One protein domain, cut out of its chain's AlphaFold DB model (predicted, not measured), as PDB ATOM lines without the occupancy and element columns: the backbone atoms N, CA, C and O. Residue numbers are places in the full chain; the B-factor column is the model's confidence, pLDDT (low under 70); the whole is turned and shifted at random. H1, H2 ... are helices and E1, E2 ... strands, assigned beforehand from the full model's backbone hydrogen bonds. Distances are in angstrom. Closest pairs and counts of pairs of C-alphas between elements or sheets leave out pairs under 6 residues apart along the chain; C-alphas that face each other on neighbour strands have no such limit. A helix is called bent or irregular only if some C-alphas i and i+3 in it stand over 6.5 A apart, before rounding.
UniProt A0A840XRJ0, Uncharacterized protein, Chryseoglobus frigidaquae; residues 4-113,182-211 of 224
ATOM      1  N   LEU A   4      12.694  27.583  55.707       97.94
ATOM      2  CA  LEU A   4      13.422  27.253  56.921       97.94
ATOM      3  C   LEU A   4      12.437  26.619  57.898       97.94
ATOM      4  O   LEU A   4      11.533  27.297  58.384       97.94
ATOM      5  N   VAL A   5      12.623  25.340  58.214       98.38
ATOM      6  CA  VAL A   5      11.826  24.661  59.240       98.38
ATOM      7  C   VAL A   5      12.621  24.610  60.536       98.38
ATOM      8  O   VAL A   5      13.788  24.210  60.537       98.38
ATOM      9  N   VAL A   6      11.988  24.999  61.641       98.56
ATOM     10  CA  VAL A   6      12.616  25.055  62.966       98.56
ATOM     11  C   VAL A   6      11.803  24.250  63.964       98.56
ATOM     12  O   VAL A   6      10.588  24.422  64.079       98.56
ATOM     13  N   ALA A   7      12.486  23.378  64.699       98.31
ATOM     14  CA  ALA A   7      11.890  22.537  65.726       98.31
ATOM     15  C   ALA A   7      12.796  22.492  66.952       98.31
ATOM     16  O   ALA A   7      14.016  22.371  66.818       98.31
ATOM     17  N   SER A   8      12.193  22.563  68.137       98.50
ATOM     18  CA  SER A   8      12.897  22.408  69.409       98.50
ATOM     19  C   SER A   8      12.413  21.169  70.138       98.50
ATOM     20  O   SER A   8      11.215  20.910  70.178       98.50
ATOM     21  N   ASP A   9      13.344  20.458  70.758       98.00
ATOM     22  CA  ASP A   9      13.077  19.360  71.683       98.00
ATOM     23  C   ASP A   9      13.658  19.707  73.052       98.00
ATOM     24  O   ASP A   9      14.608  20.488  73.146       98.00
ATOM     25  N   VAL A  10      13.130  19.100  74.112       98.06
ATOM     26  CA  VAL A  10      13.644  19.260  75.475       98.06
ATOM     27  C   VAL A  10      13.947  17.904  76.092       98.06
ATOM     28  O   VAL A  10      13.180  16.953  75.947       98.06
ATOM     29  N   MET A  11      15.078  17.804  76.781       96.88
ATOM     30  CA  MET A  11      15.500  16.577  77.451       96.88
ATOM     31  C   MET A  11      16.389  16.878  78.653       96.88
ATOM     32  O   MET A  11      16.892  17.989  78.805       96.88
ATOM     33  N   THR A  12      16.605  15.879  79.501       96.38
ATOM     34  CA  THR A  12      17.659  15.930  80.517       96.38
ATOM     35  C   THR A  12      18.991  15.576  79.857       96.38
ATOM     36  O   THR A  12      19.102  14.516  79.241       96.38
ATOM     37  N   GLY A  13      19.976  16.467  79.950       89.69
ATOM     38  CA  GLY A  13      21.343  16.242  79.484       89.69
ATOM     39  C   GLY A  13      22.155  15.353  80.427       89.69
ATOM     40  O   GLY A  13      21.711  15.011  81.525       89.69
ATOM     41  N   ASP A  14      23.371  15.003  80.007       85.75
ATOM     42  CA  ASP A  14      24.264  14.095  80.747       85.75
ATOM     43  C   ASP A  14      24.683  14.641  82.123       85.75
ATOM     44  O   ASP A  14      24.962  13.878  83.046       85.75
ATOM     45  N   ASP A  15      24.698  15.966  82.279       84.88
ATOM     46  CA  ASP A  15      24.983  16.669  83.534       84.88
ATOM     47  C   ASP A  15      23.740  16.835  84.434       84.88
ATOM     48  O   ASP A  15      23.793  17.512  85.461       84.88
ATOM     49  N   GLY A  16      22.612  16.227  84.053       89.88
ATOM     50  CA  GLY A  16      21.344  16.293  84.773       89.88
ATOM     51  C   GLY A  16      20.548  17.580  84.540       89.88
ATOM     52  O   GLY A  16      19.455  17.718  85.092       89.88
ATOM     53  N   ARG A  17      21.045  18.523  83.729       93.56
ATOM     54  CA  ARG A  17      20.325  19.767  83.430       93.56
ATOM     55  C   ARG A  17      19.259  19.545  82.372       93.56
ATOM     56  O   ARG A  17      19.419  18.743  81.459       93.56
ATOM     57  N   THR A  18      18.187  20.326  82.440       97.12
ATOM     58  CA  THR A  18      17.238  20.410  81.326       97.12
ATOM     59  C   THR A  18      17.874  21.184  80.178       97.12
ATOM     60  O   THR A  18      18.347  22.305  80.367       97.12
ATOM     61  N   VAL A  19      17.865  20.600  78.983       98.19
ATOM     62  CA  VAL A  19      18.432  21.172  77.763       98.19
ATOM     63  C   VAL A  19      17.353  21.248  76.694       98.19
ATOM     64  O   VAL A  19      16.772  20.226  76.325       98.19
ATOM     65  N   ILE A  20      17.114  22.449  76.165       98.44
ATOM     66  CA  ILE A  20      16.321  22.644  74.945       98.44
ATOM     67  C   ILE A  20      17.283  22.654  73.761       98.44
ATOM     68  O   ILE A  20      18.236  23.428  73.769       98.44
ATOM     69  N   THR A  21      17.043  21.825  72.749       98.56
ATOM     70  CA  THR A  21      17.825  21.797  71.506       98.56
ATOM     71  C   THR A  21      16.940  22.148  70.325       98.56
ATOM     72  O   THR A  21      15.974  21.447  70.042       98.56
ATOM     73  N   THR A  22      17.314  23.191  69.598       98.75
ATOM     74  CA  THR A  22      16.656  23.665  68.387       98.75
ATOM     75  C   THR A  22      17.456  23.252  67.161       98.75
ATOM     76  O   THR A  22      18.667  23.480  67.079       98.75
ATOM     77  N   ARG A  23      16.773  22.648  66.189       98.56
ATOM     78  CA  ARG A  23      17.340  22.238  64.904       98.56
ATOM     79  C   ARG A  23      16.655  22.970  63.762       98.56
ATOM     80  O   ARG A  23      15.480  23.322  63.844       98.56
ATOM     81  N   PHE A  24      17.420  23.143  62.695       98.25
ATOM     82  CA  PHE A  24      17.034  23.862  61.492       98.25
ATOM     83  C   PHE A  24      17.120  22.902  60.307       98.25
ATOM     84  O   PHE A  24      18.060  22.110  60.216       98.25
ATOM     85  N   SER A  25      16.152  22.957  59.399       97.50
ATOM     86  CA  SER A  25      16.219  22.270  58.108       97.50
ATOM     87  C   SER A  25      15.810  23.212  56.976       97.50
ATOM     88  O   SER A  25      15.187  24.245  57.206       97.50
ATOM     89  N   GLY A  26      16.247  22.903  55.754       95.75
ATOM     90  CA  GLY A  26      16.125  23.798  54.594       95.75
ATOM     91  C   GLY A  26      17.299  24.773  54.428       95.75
ATOM     92  O   GLY A  26      17.585  25.181  53.306       95.75
ATOM     93  N   LEU A  27      18.040  25.060  55.504       94.31
ATOM     94  CA  LEU A  27      19.320  25.773  55.491       94.31
ATOM     95  C   LEU A  27      20.370  25.014  56.313       94.31
ATOM     96  O   LEU A  27      20.037  24.360  57.300       94.31
ATOM     97  N   ASP A  28      21.641  25.141  55.930       94.81
ATOM     98  CA  ASP A  28      22.776  24.597  56.685       94.81
ATOM     99  C   ASP A  28      23.133  25.512  57.868       94.81
ATOM    100  O   ASP A  28      24.091  26.291  57.825       94.81
ATOM    101  N   LEU A  29      22.311  25.454  58.915       96.88
ATOM    102  CA  LEU A  29      22.492  26.186  60.166       96.88
ATOM    103  C   LEU A  29      22.831  25.212  61.302       96.88
ATOM    104  O   LEU A  29      22.296  24.101  61.345       96.88
ATOM    105  N   PRO A  30      23.711  25.603  62.241       97.50
ATOM    106  CA  PRO A  30      24.091  24.714  63.324       97.50
ATOM    107  C   PRO A  30      22.931  24.568  64.318       97.50
ATOM    108  O   PRO A  30      22.174  25.523  64.522       97.50
ATOM    109  N   PRO A  31      22.795  23.410  64.987       97.94
ATOM    110  CA  PRO A  31      21.842  23.281  66.075       97.94
ATOM    111  C   PRO A  31      22.221  24.223  67.220       97.94
ATOM    112  O   PRO A  31      23.402  24.412  67.535       97.94
ATOM    113  N   VAL A  32      21.208  24.780  67.873       98.56
ATOM    114  CA  VAL A  32      21.366  25.619  69.063       98.56
ATOM    115  C   VAL A  32      20.837  24.859  70.265       98.56
ATOM    116  O   VAL A  32      19.756  24.288  70.200       98.56
ATOM    117  N   TRP A  33      21.568  24.867  71.371       98.12
ATOM    118  CA  TRP A  33      21.123  24.302  72.636       98.12
ATOM    119  C   TRP A  33      21.119  25.360  73.739       98.12
ATOM    120  O   TRP A  33      21.953  26.265  73.761       98.12
ATOM    121  N   LEU A  34      20.170  25.239  74.662       98.25
ATOM    122  CA  LEU A  34      20.025  26.048  75.867       98.25
ATOM    123  C   LEU A  34      20.005  25.093  77.065       98.25
ATOM    124  O   LEU A  34      19.001  24.423  77.298       98.25
ATOM    125  N   ALA A  35      21.096  25.028  77.825       97.31
ATOM    126  CA  ALA A  35      21.109  24.360  79.121       97.31
ATOM    127  C   ALA A  35      20.513  25.315  80.160       97.31
ATOM    128  O   ALA A  35      21.070  26.378  80.451       97.31
ATOM    129  N   LEU A  36      19.348  24.950  80.682       96.38
ATOM    130  CA  LEU A  36      18.518  25.785  81.542       96.38
ATOM    131  C   LEU A  36      19.004  25.779  82.992       96.38
ATOM    132  O   LEU A  36      19.753  24.869  83.371       96.38
ATOM    133  N   PRO A  37      18.618  26.774  83.813       93.44
ATOM    134  CA  PRO A  37      19.033  26.844  85.208       93.44
ATOM    135  C   PRO A  37      18.660  25.581  85.982       93.44
ATOM    136  O   PRO A  37      17.738  24.848  85.615       93.44
ATOM    137  N   GLU A  38      19.376  25.344  87.077       89.31
ATOM    138  CA  GLU A  38      19.028  24.280  88.012       89.31
ATOM    139  C   GLU A  38      17.556  24.403  88.452       89.31
ATOM    140  O   GLU A  38      17.033  25.505  88.610       89.31
ATOM    141  N   GLY A  39      16.872  23.265  88.591       85.62
ATOM    142  CA  GLY A  39      15.454  23.194  88.959       85.62
ATOM    143  C   GLY A  39      14.457  23.292  87.800       85.62
ATOM    144  O   GLY A  39      13.305  22.893  87.984       85.62
ATOM    145  N   ALA A  40      14.879  23.719  86.604       91.44
ATOM    146  CA  ALA A  40      14.087  23.525  85.390       91.44
ATOM    147  C   ALA A  40      13.921  22.024  85.110       91.44
ATOM    148  O   ALA A  40      14.895  21.268  85.227       91.44
ATOM    149  N   ARG A  41      12.721  21.587  84.712       92.31
ATOM    150  CA  ARG A  41      12.461  20.191  84.332       92.31
ATOM    151  C   ARG A  41      11.877  20.068  82.921       92.31
ATOM    152  O   ARG A  41      11.063  20.914  82.548       92.31
ATOM    153  N   PRO A  42      12.223  19.018  82.147       93.69
ATOM    154  CA  PRO A  42      11.738  18.870  80.774       93.69
ATOM    155  C   PRO A  42      10.210  18.776  80.671       93.69
ATOM    156  O   PRO A  42       9.619  19.336  79.757       93.69
ATOM    157  N   ASP A  43       9.564  18.116  81.634       93.38
ATOM    158  CA  ASP A  43       8.117  17.865  81.678       93.38
ATOM    159  C   ASP A  43       7.264  19.126  81.901       93.38
ATOM    160  O   ASP A  43       6.045  19.088  81.759       93.38
ATOM    161  N   GLN A  44       7.893  20.260  82.221       91.56
ATOM    162  CA  GLN A  44       7.214  21.550  82.375       91.56
ATOM    163  C   GLN A  44       6.944  22.242  81.033       91.56
ATOM    164  O   GLN A  44       6.052  23.092  80.939       91.56
ATOM    165  N   TYR A  45       7.710  21.889  80.000       94.62
ATOM    166  CA  TYR A  45       7.651  22.509  78.683       94.62
ATOM    167  C   TYR A  45       6.583  21.834  77.827       94.62
ATOM    168  O   TYR A  45       6.666  20.651  77.505       94.62
ATOM    169  N   SER A  46       5.576  22.610  77.436       95.69
ATOM    170  CA  SER A  46       4.598  22.200  76.429       95.69
ATOM    171  C   SER A  46       5.160  22.371  75.017       95.69
ATOM    172  O   SER A  46       6.119  23.118  74.808       95.69
ATOM    173  N   GLU A  47       4.502  21.776  74.019       97.00
ATOM    174  CA  GLU A  47       4.822  22.032  72.608       97.00
ATOM    175  C   GLU A  47       4.763  23.530  72.276       97.00
ATOM    176  O   GLU A  47       5.622  24.031  71.557       97.00
ATOM    177  N   THR A  48       3.830  24.285  72.875       97.06
ATOM    178  CA  THR A  48       3.758  25.741  72.671       97.06
ATOM    179  C   THR A  48       5.001  26.470  73.184       97.06
ATOM    180  O   THR A  48       5.488  27.395  72.537       97.06
ATOM    181  N   ASP A  49       5.557  26.056  74.325       96.44
ATOM    182  CA  ASP A  49       6.778  26.668  74.861       96.44
ATOM    183  C   ASP A  49       7.981  26.388  73.950       96.44
ATOM    184  O   ASP A  49       8.784  27.283  73.676       96.44
ATOM    185  N   LEU A  50       8.069  25.167  73.416       97.94
ATOM    186  CA  LEU A  50       9.093  24.778  72.446       97.94
ATOM    187  C   LEU A  50       8.927  25.514  71.112       97.94
ATOM    188  O   LEU A  50       9.923  25.905  70.495       97.94
ATOM    189  N   GLY A  51       7.692  25.753  70.668       98.25
ATOM    190  CA  GLY A  51       7.393  26.577  69.499       98.25
ATOM    191  C   GLY A  51       7.799  28.034  69.700       98.25
ATOM    192  O   GLY A  51       8.427  28.619  68.819       98.25
ATOM    193  N   ASN A  52       7.554  28.601  70.882       97.88
ATOM    194  CA  ASN A  52       7.987  29.959  71.213       97.88
ATOM    195  C   ASN A  52       9.520  30.100  71.141       97.88
ATOM    196  O   ASN A  52      10.024  31.026  70.503       97.88
ATOM    197  N   VAL A  53      10.269  29.160  71.732       98.06
ATOM    198  CA  VAL A  53      11.744  29.131  71.647       98.06
ATOM    199  C   VAL A  53      12.213  28.977  70.196       98.06
ATOM    200  O   VAL A  53      13.105  29.702  69.752       98.06
ATOM    201  N   SER A  54      11.578  28.082  69.434       98.56
ATOM    202  CA  SER A  54      11.882  27.859  68.015       98.56
ATOM    203  C   SER A  54      11.679  29.123  67.179       98.56
ATOM    204  O   SER A  54      12.530  29.453  66.356       98.56
ATOM    205  N   LEU A  55      10.587  29.860  67.409       98.56
ATOM    206  CA  LEU A  55      10.327  31.128  66.731       98.56
ATOM    207  C   LEU A  55      11.387  32.179  67.084       98.56
ATOM    208  O   LEU A  55      11.897  32.844  66.183       98.56
ATOM    209  N   GLY A  56      11.754  32.302  68.364       97.75
ATOM    210  CA  GLY A  56      12.777  33.252  68.817       97.75
ATOM    211  C   GLY A  56      14.139  33.049  68.145       97.75
ATOM    212  O   GLY A  56      14.789  34.022  67.761       97.75
ATOM    213  N   LEU A  57      14.544  31.794  67.936       97.94
ATOM    214  CA  LEU A  57      15.794  31.455  67.245       97.94
ATOM    215  C   LEU A  57      15.675  31.530  65.720       97.94
ATOM    216  O   LEU A  57      16.614  31.943  65.040       97.94
ATOM    217  N   GLY A  58      14.533  31.109  65.176       98.06
ATOM    218  CA  GLY A  58      14.315  30.963  63.741       98.06
ATOM    219  C   GLY A  58      14.016  32.263  63.009       98.06
ATOM    220  O   GLY A  58      14.423  32.408  61.858       98.06
ATOM    221  N   LEU A  59      13.328  33.216  63.648       98.56
ATOM    222  CA  LEU A  59      12.804  34.402  62.962       98.56
ATOM    223  C   LEU A  59      13.905  35.256  62.347       98.56
ATOM    224  O   LEU A  59      13.876  35.511  61.147       98.56
ATOM    225  N   LEU A  60      14.905  35.647  63.135       97.94
ATOM    226  CA  LEU A  60      15.988  36.485  62.622       97.94
ATOM    227  C   LEU A  60      16.810  35.761  61.541       97.94
ATOM    228  O   LEU A  60      17.224  36.387  60.569       97.94
ATOM    229  N   ALA A  61      16.996  34.442  61.667       97.75
ATOM    230  CA  ALA A  61      17.661  33.633  60.647       97.75
ATOM    231  C   ALA A  61      16.870  33.608  59.331       97.75
ATOM    232  O   ALA A  61      17.441  33.826  58.263       97.75
ATOM    233  N   ALA A  62      15.554  33.405  59.401       98.25
ATOM    234  CA  ALA A  62      14.683  33.427  58.231       98.25
ATOM    235  C   ALA A  62      14.701  34.798  57.539       98.25
ATOM    236  O   ALA A  62      14.899  34.871  56.325       98.25
ATOM    237  N   MET A  63      14.591  35.878  58.321       98.06
ATOM    238  CA  MET A  63      14.657  37.256  57.829       98.06
ATOM    239  C   MET A  63      15.993  37.591  57.159       98.06
ATOM    240  O   MET A  63      16.009  38.262  56.130       98.06
ATOM    241  N   HIS A  64      17.109  37.132  57.732       97.44
ATOM    242  CA  HIS A  64      18.444  37.323  57.164       97.44
ATOM    243  C   HIS A  64      18.599  36.610  55.815       97.44
ATOM    244  O   HIS A  64      19.153  37.161  54.868       97.44
ATOM    245  N   HIS A  65      18.078  35.387  55.710       97.12
ATOM    246  CA  HIS A  65      18.163  34.589  54.488       97.12
ATOM    247  C   HIS A  65      17.050  34.883  53.469       97.12
ATOM    248  O   HIS A  65      17.075  34.319  52.375       97.12
ATOM    249  N   GLY A  66      16.074  35.736  53.804       97.31
ATOM    250  CA  GLY A  66      14.930  36.041  52.941       97.31
ATOM    251  C   GLY A  66      14.076  34.811  52.611       97.31
ATOM    252  O   GLY A  66      13.557  34.698  51.502       97.31
ATOM    253  N   THR A  67      13.976  33.864  53.546       97.50
ATOM    254  CA  THR A  67      13.250  32.596  53.382       97.50
ATOM    255  C   THR A  67      12.025  32.558  54.280       97.50
ATOM    256  O   THR A  67      12.040  33.108  55.378       97.50
ATOM    257  N   GLU A  68      10.970  31.866  53.854       98.19
ATOM    258  CA  GLU A  68       9.818  31.629  54.727       98.19
ATOM    259  C   GLU A  68      10.233  30.788  55.941       98.19
ATOM    260  O   GLU A  68      11.093  29.909  55.825       98.19
ATOM    261  N   LEU A  69       9.620  31.061  57.094       98.62
ATOM    262  CA  LEU A  69       9.829  30.336  58.341       98.62
ATOM    263  C   LEU A  69       8.631  29.436  58.628       98.62
ATOM    264  O   LEU A  69       7.510  29.926  58.748       98.62
ATOM    265  N   ARG A  70       8.874  28.148  58.854       98.69
ATOM    266  CA  ARG A  70       7.909  27.217  59.441       98.69
ATOM    267  C   ARG A  70       8.370  26.796  60.829       98.69
ATOM    268  O   ARG A  70       9.441  26.209  60.981       98.69
ATOM    269  N   VAL A  71       7.549  27.047  61.839       98.69
ATOM    270  CA  VAL A  71       7.770  26.531  63.194       98.69
ATOM    271  C   VAL A  71       6.998  25.225  63.331       98.69
ATOM    272  O   VAL A  71       5.797  25.188  63.078       98.69
ATOM    273  N   ALA A  72       7.696  24.141  63.677       98.19
ATOM    274  CA  ALA A  72       7.107  22.802  63.709       98.19
ATOM    275  C   ALA A  72       6.066  22.622  64.825       98.19
ATOM    276  O   ALA A  72       5.132  21.845  64.665       98.19
ATOM    277  N   HIS A  73       6.231  23.348  65.932       98.12
ATOM    278  CA  HIS A  73       5.330  23.311  67.083       98.12
ATOM    279  C   HIS A  73       4.370  24.509  67.083       98.12
ATOM    280  O   HIS A  73       4.708  25.552  66.512       98.12
ATOM    281  N   PRO A  74       3.212  24.415  67.764       98.31
ATOM    282  CA  PRO A  74       2.334  25.561  67.964       98.31
ATOM    283  C   PRO A  74       3.054  26.727  68.651       98.31
ATOM    284  O   PRO A  74       3.956  26.526  69.458       98.31
ATOM    285  N   VAL A  75       2.643  27.957  68.368       98.25
ATOM    286  CA  VAL A  75       3.226  29.180  68.938       98.25
ATOM    287  C   VAL A  75       2.125  30.014  69.575       98.25
ATOM    288  O   VAL A  75       0.996  30.049  69.084       98.25
ATOM    289  N   SER A  76       2.440  30.712  70.665       96.62
ATOM    290  CA  SER A  76       1.485  31.635  71.274       96.62
ATOM    291  C   SER A  76       1.015  32.701  70.268       96.62
ATOM    292  O   SER A  76       1.856  33.368  69.653       96.62
ATOM    293  N   PRO A  77      -0.304  32.956  70.161       95.81
ATOM    294  CA  PRO A  77      -0.835  34.018  69.307       95.81
ATOM    295  C   PRO A  77      -0.235  35.395  69.618       95.81
ATOM    296  O   PRO A  77       0.091  36.157  68.705       95.81
ATOM    297  N   ARG A  78      -0.008  35.699  70.904       94.25
ATOM    298  CA  ARG A  78       0.653  36.938  71.335       94.25
ATOM    299  C   ARG A  78       2.080  37.052  70.801       94.25
ATOM    300  O   ARG A  78       2.486  38.141  70.397       94.25
ATOM    301  N   LEU A  79       2.840  35.957  70.793       96.25
ATOM    302  CA  LEU A  79       4.201  35.965  70.258       96.25
ATOM    303  C   LEU A  79       4.204  36.096  68.730       96.25
ATOM    304  O   LEU A  79       5.033  36.829  68.203       96.25
ATOM    305  N   LEU A  80       3.260  35.465  68.023       97.19
ATOM    306  CA  LEU A  80       3.103  35.634  66.572       97.19
ATOM    307  C   LEU A  80       2.767  37.084  66.195       97.19
ATOM    308  O   LEU A  80       3.341  37.621  65.248       97.19
ATOM    309  N   ALA A  81       1.899  37.748  66.964       95.62
ATOM    310  CA  ALA A  81       1.623  39.173  66.784       95.62
ATOM    311  C   ALA A  81       2.885  40.027  67.014       95.62
ATOM    312  O   ALA A  81       3.237  40.854  66.173       95.62
ATOM    313  N   GLY A  82       3.620  39.768  68.102       96.31
ATOM    314  CA  GLY A  82       4.890  40.445  68.386       96.31
ATOM    315  C   GLY A  82       5.981  40.170  67.343       96.31
ATOM    316  O   GLY A  82       6.795  41.045  67.063       96.31
ATOM    317  N   ALA A  83       5.983  38.994  66.710       97.25
ATOM    318  CA  ALA A  83       6.900  38.661  65.624       97.25
ATOM    319  C   ALA A  83       6.657  39.528  64.380       97.25
ATOM    320  O   ALA A  83       7.615  39.922  63.718       97.25
ATOM    321  N   ALA A  84       5.405  39.876  64.069       97.06
ATOM    322  CA  ALA A  84       5.107  40.808  62.981       97.06
ATOM    323  C   ALA A  84       5.677  42.210  63.267       97.06
ATOM    324  O   ALA A  84       6.327  42.798  62.403       97.06
ATOM    325  N   GLU A  85       5.506  42.718  64.492       97.38
ATOM    326  CA  GLU A  85       6.084  44.001  64.918       97.38
ATOM    327  C   GLU A  85       7.619  43.972  64.909       97.38
ATOM    328  O   GLU A  85       8.262  44.887  64.392       97.38
ATOM    329  N   TYR A  86       8.214  42.888  65.414       97.75
ATOM    330  CA  TYR A  86       9.659  42.670  65.401       97.75
ATOM    331  C   TYR A  86      10.234  42.751  63.984       97.75
ATOM    332  O   TYR A  86      11.234  43.434  63.766       97.75
ATOM    333  N   GLN A  87       9.583  42.112  63.007       98.38
ATOM    334  CA  GLN A  87      10.028  42.152  61.615       98.38
ATOM    335  C   GLN A  87      10.053  43.575  61.052       98.38
ATOM    336  O   GLN A  87      11.013  43.944  60.370       98.38
ATOM    337  N   VAL A  88       9.033  44.385  61.362       98.12
ATOM    338  CA  VAL A  88       8.969  45.797  60.955       98.12
ATOM    339  C   VAL A  88      10.120  46.587  61.571       98.12
ATOM    340  O   VAL A  88      10.829  47.288  60.849       98.12
ATOM    341  N   ILE A  89      10.343  46.453  62.881       97.44
ATOM    342  CA  ILE A  89      11.413  47.165  63.596       97.44
ATOM    343  C   ILE A  89      12.779  46.792  63.018       97.44
ATOM    344  O   ILE A  89      13.538  47.669  62.609       97.44
ATOM    345  N   MET A  90      13.074  45.496  62.926       97.56
ATOM    346  CA  MET A  90      14.376  45.013  62.476       97.56
ATOM    347  C   MET A  90      14.658  45.370  61.017       97.56
ATOM    348  O   MET A  90      15.762  45.811  60.714       97.56
ATOM    349  N   SER A  91      13.665  45.265  60.130       97.56
ATOM    350  CA  SER A  91      13.824  45.664  58.722       97.56
ATOM    351  C   SER A  91      13.950  47.183  58.561       97.56
ATOM    352  O   SER A  91      14.517  47.654  57.584       97.56
ATOM    353  N   THR A  92      13.441  47.968  59.518       97.75
ATOM    354  CA  THR A  92      13.604  49.431  59.529       97.75
ATOM    355  C   THR A  92      14.983  49.838  60.039       97.75
ATOM    356  O   THR A  92      15.598  50.749  59.490       97.75
ATOM    357  N   TRP A  93      15.474  49.193  61.100       97.06
ATOM    358  CA  TRP A  93      16.773  49.509  61.701       97.06
ATOM    359  C   TRP A  93      17.946  48.947  60.898       97.06
ATOM    360  O   TRP A  93      18.996  49.582  60.827       97.06
ATOM    361  N   PHE A  94      17.766  47.785  60.268       96.56
ATOM    362  CA  PHE A  94      18.812  47.067  59.539       96.56
ATOM    363  C   PHE A  94      18.351  46.648  58.129       96.56
ATOM    364  O   PHE A  94      18.415  45.464  57.790       96.56
ATOM    365  N   PRO A  95      17.917  47.599  57.281       96.38
ATOM    366  CA  PRO A  95      17.298  47.307  55.982       96.38
ATOM    367  C   PRO A  95      18.223  46.581  54.996       96.38
ATOM    368  O   PRO A  95      17.748  45.931  54.070       96.38
ATOM    369  N   GLU A  96      19.541  46.686  55.175       94.88
ATOM    370  CA  GLU A  96      20.533  45.999  54.338       94.88
ATOM    371  C   GLU A  96      20.828  44.564  54.805       94.88
ATOM    372  O   GLU A  96      21.424  43.791  54.057       94.88
ATOM    373  N   ALA A  97      20.445  44.202  56.034       94.75
ATOM    374  CA  ALA A  97      20.814  42.929  56.654       94.75
ATOM    375  C   ALA A  97      19.656  41.929  56.741       94.75
ATOM    376  O   ALA A  97      19.901  40.720  56.748       94.75
ATOM    377  N   VAL A  98      18.419  42.417  56.866       97.19
ATOM    378  CA  VAL A  98      17.233  41.589  57.114       97.19
ATOM    379  C   VAL A  98      15.995  42.173  56.437       97.19
ATOM    380  O   VAL A  98      15.860  43.389  56.311       97.19
ATOM    381  N   GLY A  99      15.071  41.300  56.040       97.06
ATOM    382  CA  GLY A  99      13.771  41.688  55.490       97.06
ATOM    383  C   GLY A  99      12.617  40.870  56.073       97.06
ATOM    384  O   GLY A  99      12.851  39.834  56.700       97.06
ATOM    385  N   PRO A 100      11.365  41.317  55.884       97.81
ATOM    386  CA  PRO A 100      10.198  40.582  56.349       97.81
ATOM    387  C   PRO A 100      10.014  39.280  55.558       97.81
ATOM    388  O   PRO A 100      10.239  39.230  54.348       97.81
ATOM    389  N   VAL A 101       9.550  38.240  56.243       98.19
ATOM    390  CA  VAL A 101       9.298  36.897  55.713       98.19
ATOM    391  C   VAL A 101       7.947  36.369  56.196       98.19
ATOM    392  O   VAL A 101       7.407  36.802  57.218       98.19
ATOM    393  N   ALA A 102       7.379  35.412  55.461       98.12
ATOM    394  CA  ALA A 102       6.196  34.701  55.930       98.12
ATOM    395  C   ALA A 102       6.568  33.786  57.107       98.12
ATOM    396  O   ALA A 102       7.581  33.086  57.057       98.12
ATOM    397  N   VAL A 103       5.736  33.789  58.152       98.44
ATOM    398  CA  VAL A 103       5.874  32.915  59.323       98.44
ATOM    399  C   VAL A 103       4.660  31.997  59.385       98.44
ATOM    400  O   VAL A 103       3.528  32.467  59.488       98.44
ATOM    401  N   HIS A 104       4.906  30.692  59.343       98.19
ATOM    402  CA  HIS A 104       3.900  29.637  59.394       98.19
ATOM    403  C   HIS A 104       4.043  28.855  60.697       98.19
ATOM    404  O   HIS A 104       5.056  28.194  60.923       98.19
ATOM    405  N   ALA A 105       3.023  28.912  61.547       97.75
ATOM    406  CA  ALA A 105       2.941  28.145  62.783       97.75
ATOM    407  C   ALA A 105       1.471  27.893  63.138       97.75
ATOM    408  O   ALA A 105       0.599  28.692  62.789       97.75
ATOM    409  N   GLU A 106       1.195  26.800  63.846       98.00
ATOM    410  CA  GLU A 106      -0.121  26.590  64.451       98.00
ATOM    411  C   GLU A 106      -0.306  27.507  65.670       98.00
ATOM    412  O   GLU A 106       0.659  27.866  66.346       98.00
ATOM    413  N   ASN A 107      -1.552  27.881  65.977       96.81
ATOM    414  CA  ASN A 107      -1.848  28.636  67.193       96.81
ATOM    415  C   ASN A 107      -1.819  27.700  68.405       96.81
ATOM    416  O   ASN A 107      -2.611  26.763  68.493       96.81
ATOM    417  N   GLY A 108      -0.916  27.982  69.337       95.69
ATOM    418  CA  GLY A 108      -0.795  27.286  70.611       95.69
ATOM    419  C   GLY A 108      -1.559  27.965  71.747       95.69
ATOM    420  O   GLY A 108      -2.440  28.799  71.540       95.69
ATOM    421  N   ALA A 109      -1.185  27.609  72.976       92.38
ATOM    422  CA  ALA A 109      -1.677  28.274  74.180       92.38
ATOM    423  C   ALA A 109      -1.137  29.713  74.314       92.38
ATOM    424  O   ALA A 109      -0.112  30.085  73.738       92.38
ATOM    425  N   GLU A 110      -1.808  30.541  75.116       87.62
ATOM    426  CA  GLU A 110      -1.266  31.850  75.483       87.62
ATOM    427  C   GLU A 110       0.033  31.716  76.287       87.62
ATOM    428  O   GLU A 110       0.220  30.754  77.037       87.62
ATOM    429  N   LEU A 111       0.924  32.707  76.147       75.19
ATOM    430  CA  LEU A 111       2.128  32.778  76.974       75.19
ATOM    431  C   LEU A 111       1.729  32.756  78.450       75.19
ATOM    432  O   LEU A 111       0.872  33.531  78.887       75.19
ATOM    433  N   ARG A 112       2.383  31.893  79.235       72.50
ATOM    434  CA  ARG A 112       2.204  31.895  80.687       72.50
ATOM    435  C   ARG A 112       2.579  33.273  81.220       72.50
ATOM    436  O   ARG A 112       3.653  33.785  80.917       72.50
ATOM    437  N   VAL A 113       1.700  33.858  82.026       62.78
ATOM    438  CA  VAL A 113       2.040  35.031  82.831       62.78
ATOM    439  C   VAL A 113       2.782  34.496  84.054       62.78
ATOM    440  O   VAL A 113       2.163  33.783  84.851       62.78
ATOM    441  N   ASN A 182      25.264  27.499  73.134       97.81
ATOM    442  CA  ASN A 182      26.060  27.755  71.940       97.81
ATOM    443  C   ASN A 182      25.379  28.722  70.951       97.81
ATOM    444  O   ASN A 182      25.756  28.714  69.784       97.81
ATOM    445  N   VAL A 183      24.393  29.534  71.357       97.75
ATOM    446  CA  VAL A 183      23.568  30.360  70.444       97.75
ATOM    447  C   VAL A 183      24.381  31.191  69.440       97.75
ATOM    448  O   VAL A 183      23.947  31.427  68.313       97.75
ATOM    449  N   ARG A 184      25.594  31.600  69.821       96.12
ATOM    450  CA  ARG A 184      26.509  32.342  68.953       96.12
ATOM    451  C   ARG A 184      26.981  31.562  67.729       96.12
ATOM    452  O   ARG A 184      27.223  32.175  66.699       96.12
ATOM    453  N   ALA A 185      26.980  30.230  67.772       96.62
ATOM    454  CA  ALA A 185      27.208  29.399  66.592       96.62
ATOM    455  C   ALA A 185      26.208  29.704  65.461       96.62
ATOM    456  O   ALA A 185      26.573  29.632  64.290       96.62
ATOM    457  N   LEU A 186      24.965  30.063  65.803       97.38
ATOM    458  CA  LEU A 186      23.966  30.540  64.849       97.38
ATOM    459  C   LEU A 186      24.143  32.037  64.576       97.38
ATOM    460  O   LEU A 186      24.326  32.440  63.430       97.38
ATOM    461  N   PHE A 187      24.080  32.864  65.620       96.75
ATOM    462  CA  PHE A 187      23.934  34.311  65.453       96.75
ATOM    463  C   PHE A 187      25.173  35.030  64.918       96.75
ATOM    464  O   PHE A 187      25.015  36.064  64.273       96.75
ATOM    465  N   ASP A 188      26.373  34.477  65.096       95.75
ATOM    466  CA  ASP A 188      27.588  35.036  64.491       95.75
ATOM    467  C   ASP A 188      27.695  34.690  62.992       95.75
ATOM    468  O   ASP A 188      28.457  35.323  62.265       95.75
ATOM    469  N   ARG A 189      26.923  33.706  62.493       95.12
ATOM    470  CA  ARG A 189      26.874  33.354  61.059       95.12
ATOM    471  C   ARG A 189      25.933  34.239  60.248       95.12
ATOM    472  O   ARG A 189      26.108  34.336  59.039       95.12
ATOM    473  N   ILE A 190      24.934  34.831  60.898       94.06
ATOM    474  CA  ILE A 190      23.855  35.582  60.238       94.06
ATOM    475  C   ILE A 190      23.867  37.072  60.586       94.06
ATOM    476  O   ILE A 190      22.941  37.799  60.239       94.06
ATOM    477  N   GLY A 191      24.889  37.539  61.305       93.00
ATOM    478  CA  GLY A 191      24.938  38.923  61.738       93.00
ATOM    479  C   GLY A 191      26.049  39.247  62.723       93.00
ATOM    480  O   GLY A 191      26.988  38.485  62.929       93.00
ATOM    481  N   SER A 192      25.932  40.422  63.338       93.69
ATOM    482  CA  SER A 192      26.872  40.905  64.348       93.69
ATOM    483  C   SER A 192      26.217  40.902  65.725       93.69
ATOM    484  O   SER A 192      25.213  41.593  65.937       93.69
ATOM    485  N   TRP A 193      26.829  40.164  66.661       94.19
ATOM    486  CA  TRP A 193      26.379  40.047  68.049       94.19
ATOM    487  C   TRP A 193      26.111  41.407  68.682       94.19
ATOM    488  O   TRP A 193      24.982  41.685  69.073       94.19
ATOM    489  N   GLY A 194      27.105  42.298  68.697       89.94
ATOM    490  CA  GLY A 194      26.995  43.620  69.321       89.94
ATOM    491  C   GLY A 194      26.098  44.618  68.583       89.94
ATOM    492  O   GLY A 194      25.882  45.708  69.097       89.94
ATOM    493  N   HIS A 195      25.586  44.273  67.397       90.69
ATOM    494  CA  HIS A 195      24.815  45.203  66.576       90.69
ATOM    495  C   HIS A 195      23.327  44.845  66.510       90.69
ATOM    496  O   HIS A 195      22.499  45.704  66.790       90.69
ATOM    497  N   HIS A 196      22.972  43.601  66.162       91.38
ATOM    498  CA  HIS A 196      21.567  43.263  65.883       91.38
ATOM    499  C   HIS A 196      21.127  41.841  66.252       91.38
ATOM    500  O   HIS A 196      19.926  41.587  66.299       91.38
ATOM    501  N   THR A 197      22.040  40.907  66.545       95.69
ATOM    502  CA  THR A 197      21.637  39.515  66.833       95.69
ATOM    503  C   THR A 197      21.461  39.208  68.325       95.69
ATOM    504  O   THR A 197      20.650  38.349  68.671       95.69
ATOM    505  N   HIS A 198      22.119  39.946  69.231       94.12
ATOM    506  CA  HIS A 198      21.996  39.721  70.683       94.12
ATOM    507  C   HIS A 198      20.554  39.870  71.202       94.12
ATOM    508  O   HIS A 198      20.144  39.130  72.095       94.12
ATOM    509  N   GLY A 199      19.759  40.782  70.630       94.38
ATOM    510  CA  GLY A 199      18.362  40.988  71.029       94.38
ATOM    511  C   GLY A 199      17.492  39.743  70.818       94.38
ATOM    512  O   GLY A 199      16.709  39.382  71.696       94.38
ATOM    513  N   ALA A 200      17.682  39.034  69.699       96.31
ATOM    514  CA  ALA A 200      16.988  37.772  69.425       96.31
ATOM    515  C   ALA A 200      17.416  36.658  70.394       96.31
ATOM    516  O   ALA A 200      16.585  35.867  70.848       96.31
ATOM    517  N   ALA A 201      18.696  36.637  70.780       97.12
ATOM    518  CA  ALA A 201      19.200  35.703  71.782       97.12
ATOM    519  C   ALA A 201      18.599  35.967  73.175       97.12
ATOM    520  O   ALA A 201      18.126  35.032  73.821       97.12
ATOM    521  N   LEU A 202      18.558  37.230  73.619       96.50
ATOM    522  CA  LEU A 202      17.931  37.633  74.886       96.50
ATOM    523  C   LEU A 202      16.440  37.275  74.910       96.50
ATOM    524  O   LEU A 202      15.968  36.672  75.873       96.50
ATOM    525  N   GLY A 203      15.715  37.592  73.831       96.00
ATOM    526  CA  GLY A 203      14.299  37.251  73.682       96.00
ATOM    527  C   GLY A 203      14.055  35.745  73.765       96.00
ATOM    528  O   GLY A 203      13.196  35.298  74.522       96.00
ATOM    529  N   THR A 204      14.867  34.949  73.069       97.19
ATOM    530  CA  THR A 204      14.804  33.480  73.137       97.19
ATOM    531  C   THR A 204      15.024  32.960  74.556       97.19
ATOM    532  O   THR A 204      14.260  32.116  75.022       97.19
ATOM    533  N   VAL A 205      16.045  33.453  75.264       96.94
ATOM    534  CA  VAL A 205      16.306  33.023  76.647       96.94
ATOM    535  C   VAL A 205      15.141  33.399  77.562       96.94
ATOM    536  O   VAL A 205      14.732  32.583  78.385       96.94
ATOM    537  N   ALA A 206      14.551  34.584  77.393       94.44
ATOM    538  CA  ALA A 206      13.370  34.982  78.155       94.44
ATOM    539  C   ALA A 206      12.172  34.046  77.904       94.44
ATOM    540  O   ALA A 206      11.496  33.658  78.856       94.44
ATOM    541  N   LEU A 207      11.945  33.627  76.654       94.69
ATOM    542  CA  LEU A 207      10.904  32.652  76.305       94.69
ATOM    543  C   LEU A 207      11.167  31.281  76.941       94.69
ATOM    544  O   LEU A 207      10.252  30.683  77.499       94.69
ATOM    545  N   ALA A 208      12.417  30.811  76.925       94.81
ATOM    546  CA  ALA A 208      12.795  29.551  77.563       94.81
ATOM    547  C   ALA A 208      12.619  29.594  79.093       94.81
ATOM    548  O   ALA A 208      12.212  28.604  79.704       94.81
ATOM    549  N   LEU A 209      12.895  30.740  79.720       91.88
ATOM    550  CA  LEU A 209      12.774  30.932  81.167       91.88
ATOM    551  C   LEU A 209      11.345  31.185  81.651       91.88
ATOM    552  O   LEU A 209      11.081  31.004  82.836       91.88
ATOM    553  N   ALA A 210      10.413  31.556  80.770       86.44
ATOM    554  CA  ALA A 210       9.018  31.819  81.139       86.44
ATOM    555  C   ALA A 210       8.308  30.607  81.782       86.44
ATOM    556  O   ALA A 210       7.279  30.770  82.437       86.44
ATOM    557  N   VAL A 211       8.864  29.405  81.604       84.31
ATOM    558  CA  VAL A 211       8.350  28.130  82.127       84.31
ATOM    559  C   VAL A 211       9.015  27.721  83.446       84.31
ATOM    560  O   VAL A 211       8.431  26.961  84.219       84.31
TER     561      VAL A 211
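What this domain is: This is residues 4 to 113 and 182 to 211 of the 224 residues of an uncharacterized protein of Chryseoglobus frigidaquae (UniProt A0A840XRJ0). One long kinked helix, H1, forms the core, with a twisted sheet of four strands covering one side of it, H4 packed on another side in the opposite direction, and H2 running beyond H1 on the side away from the sheet. The small H3 packs on H4, and the long stretch of residues 94 to 113 leads from H2 past the E4 edge of the sheet. The 140 printed residues hold four named helices and four named strands, in the order E1 E2 E3 H1 E4 H2 H3 H4; the sheet runs E3 E2 E1 E4 and is mixed. The class is mixed, helices and strands; the whole is compact, with a radius of gyration of the C-alphas of 14.1 A and spans of 42 by 29 by 26 A.

How they stand to each other: E1, residues 4 to 12, and E2, residues 18 to 25, are antiparallel and form a hairpin, with N 9 and O 21 at 2.9 A. E2 and E3, residues 32 to 35, form another, with N 22 and O 32 at 2.7 A; E1 E2 E3 are a meander, each strand the antiparallel neighbour of the one before. E4, residues 68 to 71, is parallel to E1, with N 70 and O 4 at 2.8 A. Residues 69 to 70 of E4 also pair, parallel, with residues 103 to 104. H1, residues 47 to 65, is on one face of the sheet, making two layers, a helix over a sheet; its closest C-alphas to E1 are Leu 50 and Ser 8, 5.4 A. H4, residues 193 to 209, touches H1 at a shallow tilt of 12 degrees, opposite ways; the closest C-alphas, of Gly 56 and Thr 204, are 4.8 A apart. H2, residues 77 to 93, only just touches H1, with 3 pairs of C-alphas within 8 A, the closest being Asn 52 and Leu 79 at 7.2 A. H3, residues 184 to 187, touches residues 193 to 198 of H4, closest at the C-alphas of Phe 187 and Thr 197, 5.9 A. Every O i to N i+4 pair is within hydrogen-bond range in H2, against 13 of 15 in H1 and 9 of 13 in H4; H3 is too short for such a pair.

Where its parts are: E1 begins at C-alpha 4 (13.422, 27.253, 56.921) and is 26.5 A long; E2 is 23.3 A. H1, 25.8 A, has a kink of 37 degrees near residue 57 and is only just irregular, C-alphas 57 and 60 being 6.8 A apart. H2 is 24.7 A long. H4, 21.0 A, is irregular, with C-alphas 195 and 198 7.4 A apart, and ends at C-alpha 209 (12.774, 30.932, 81.167).

The domain as a whole: The C-alphas of Asp 14 and Thr 92, the two farthest apart, are 42.6 A apart. Residues 114 to 181 are not printed, and C-alphas 113 and 182 are 27.4 A apart across that cut. The link from E3 to H1 is long. Residue 113 is under 70 in pLDDT; the mean of the printed part is 95.4.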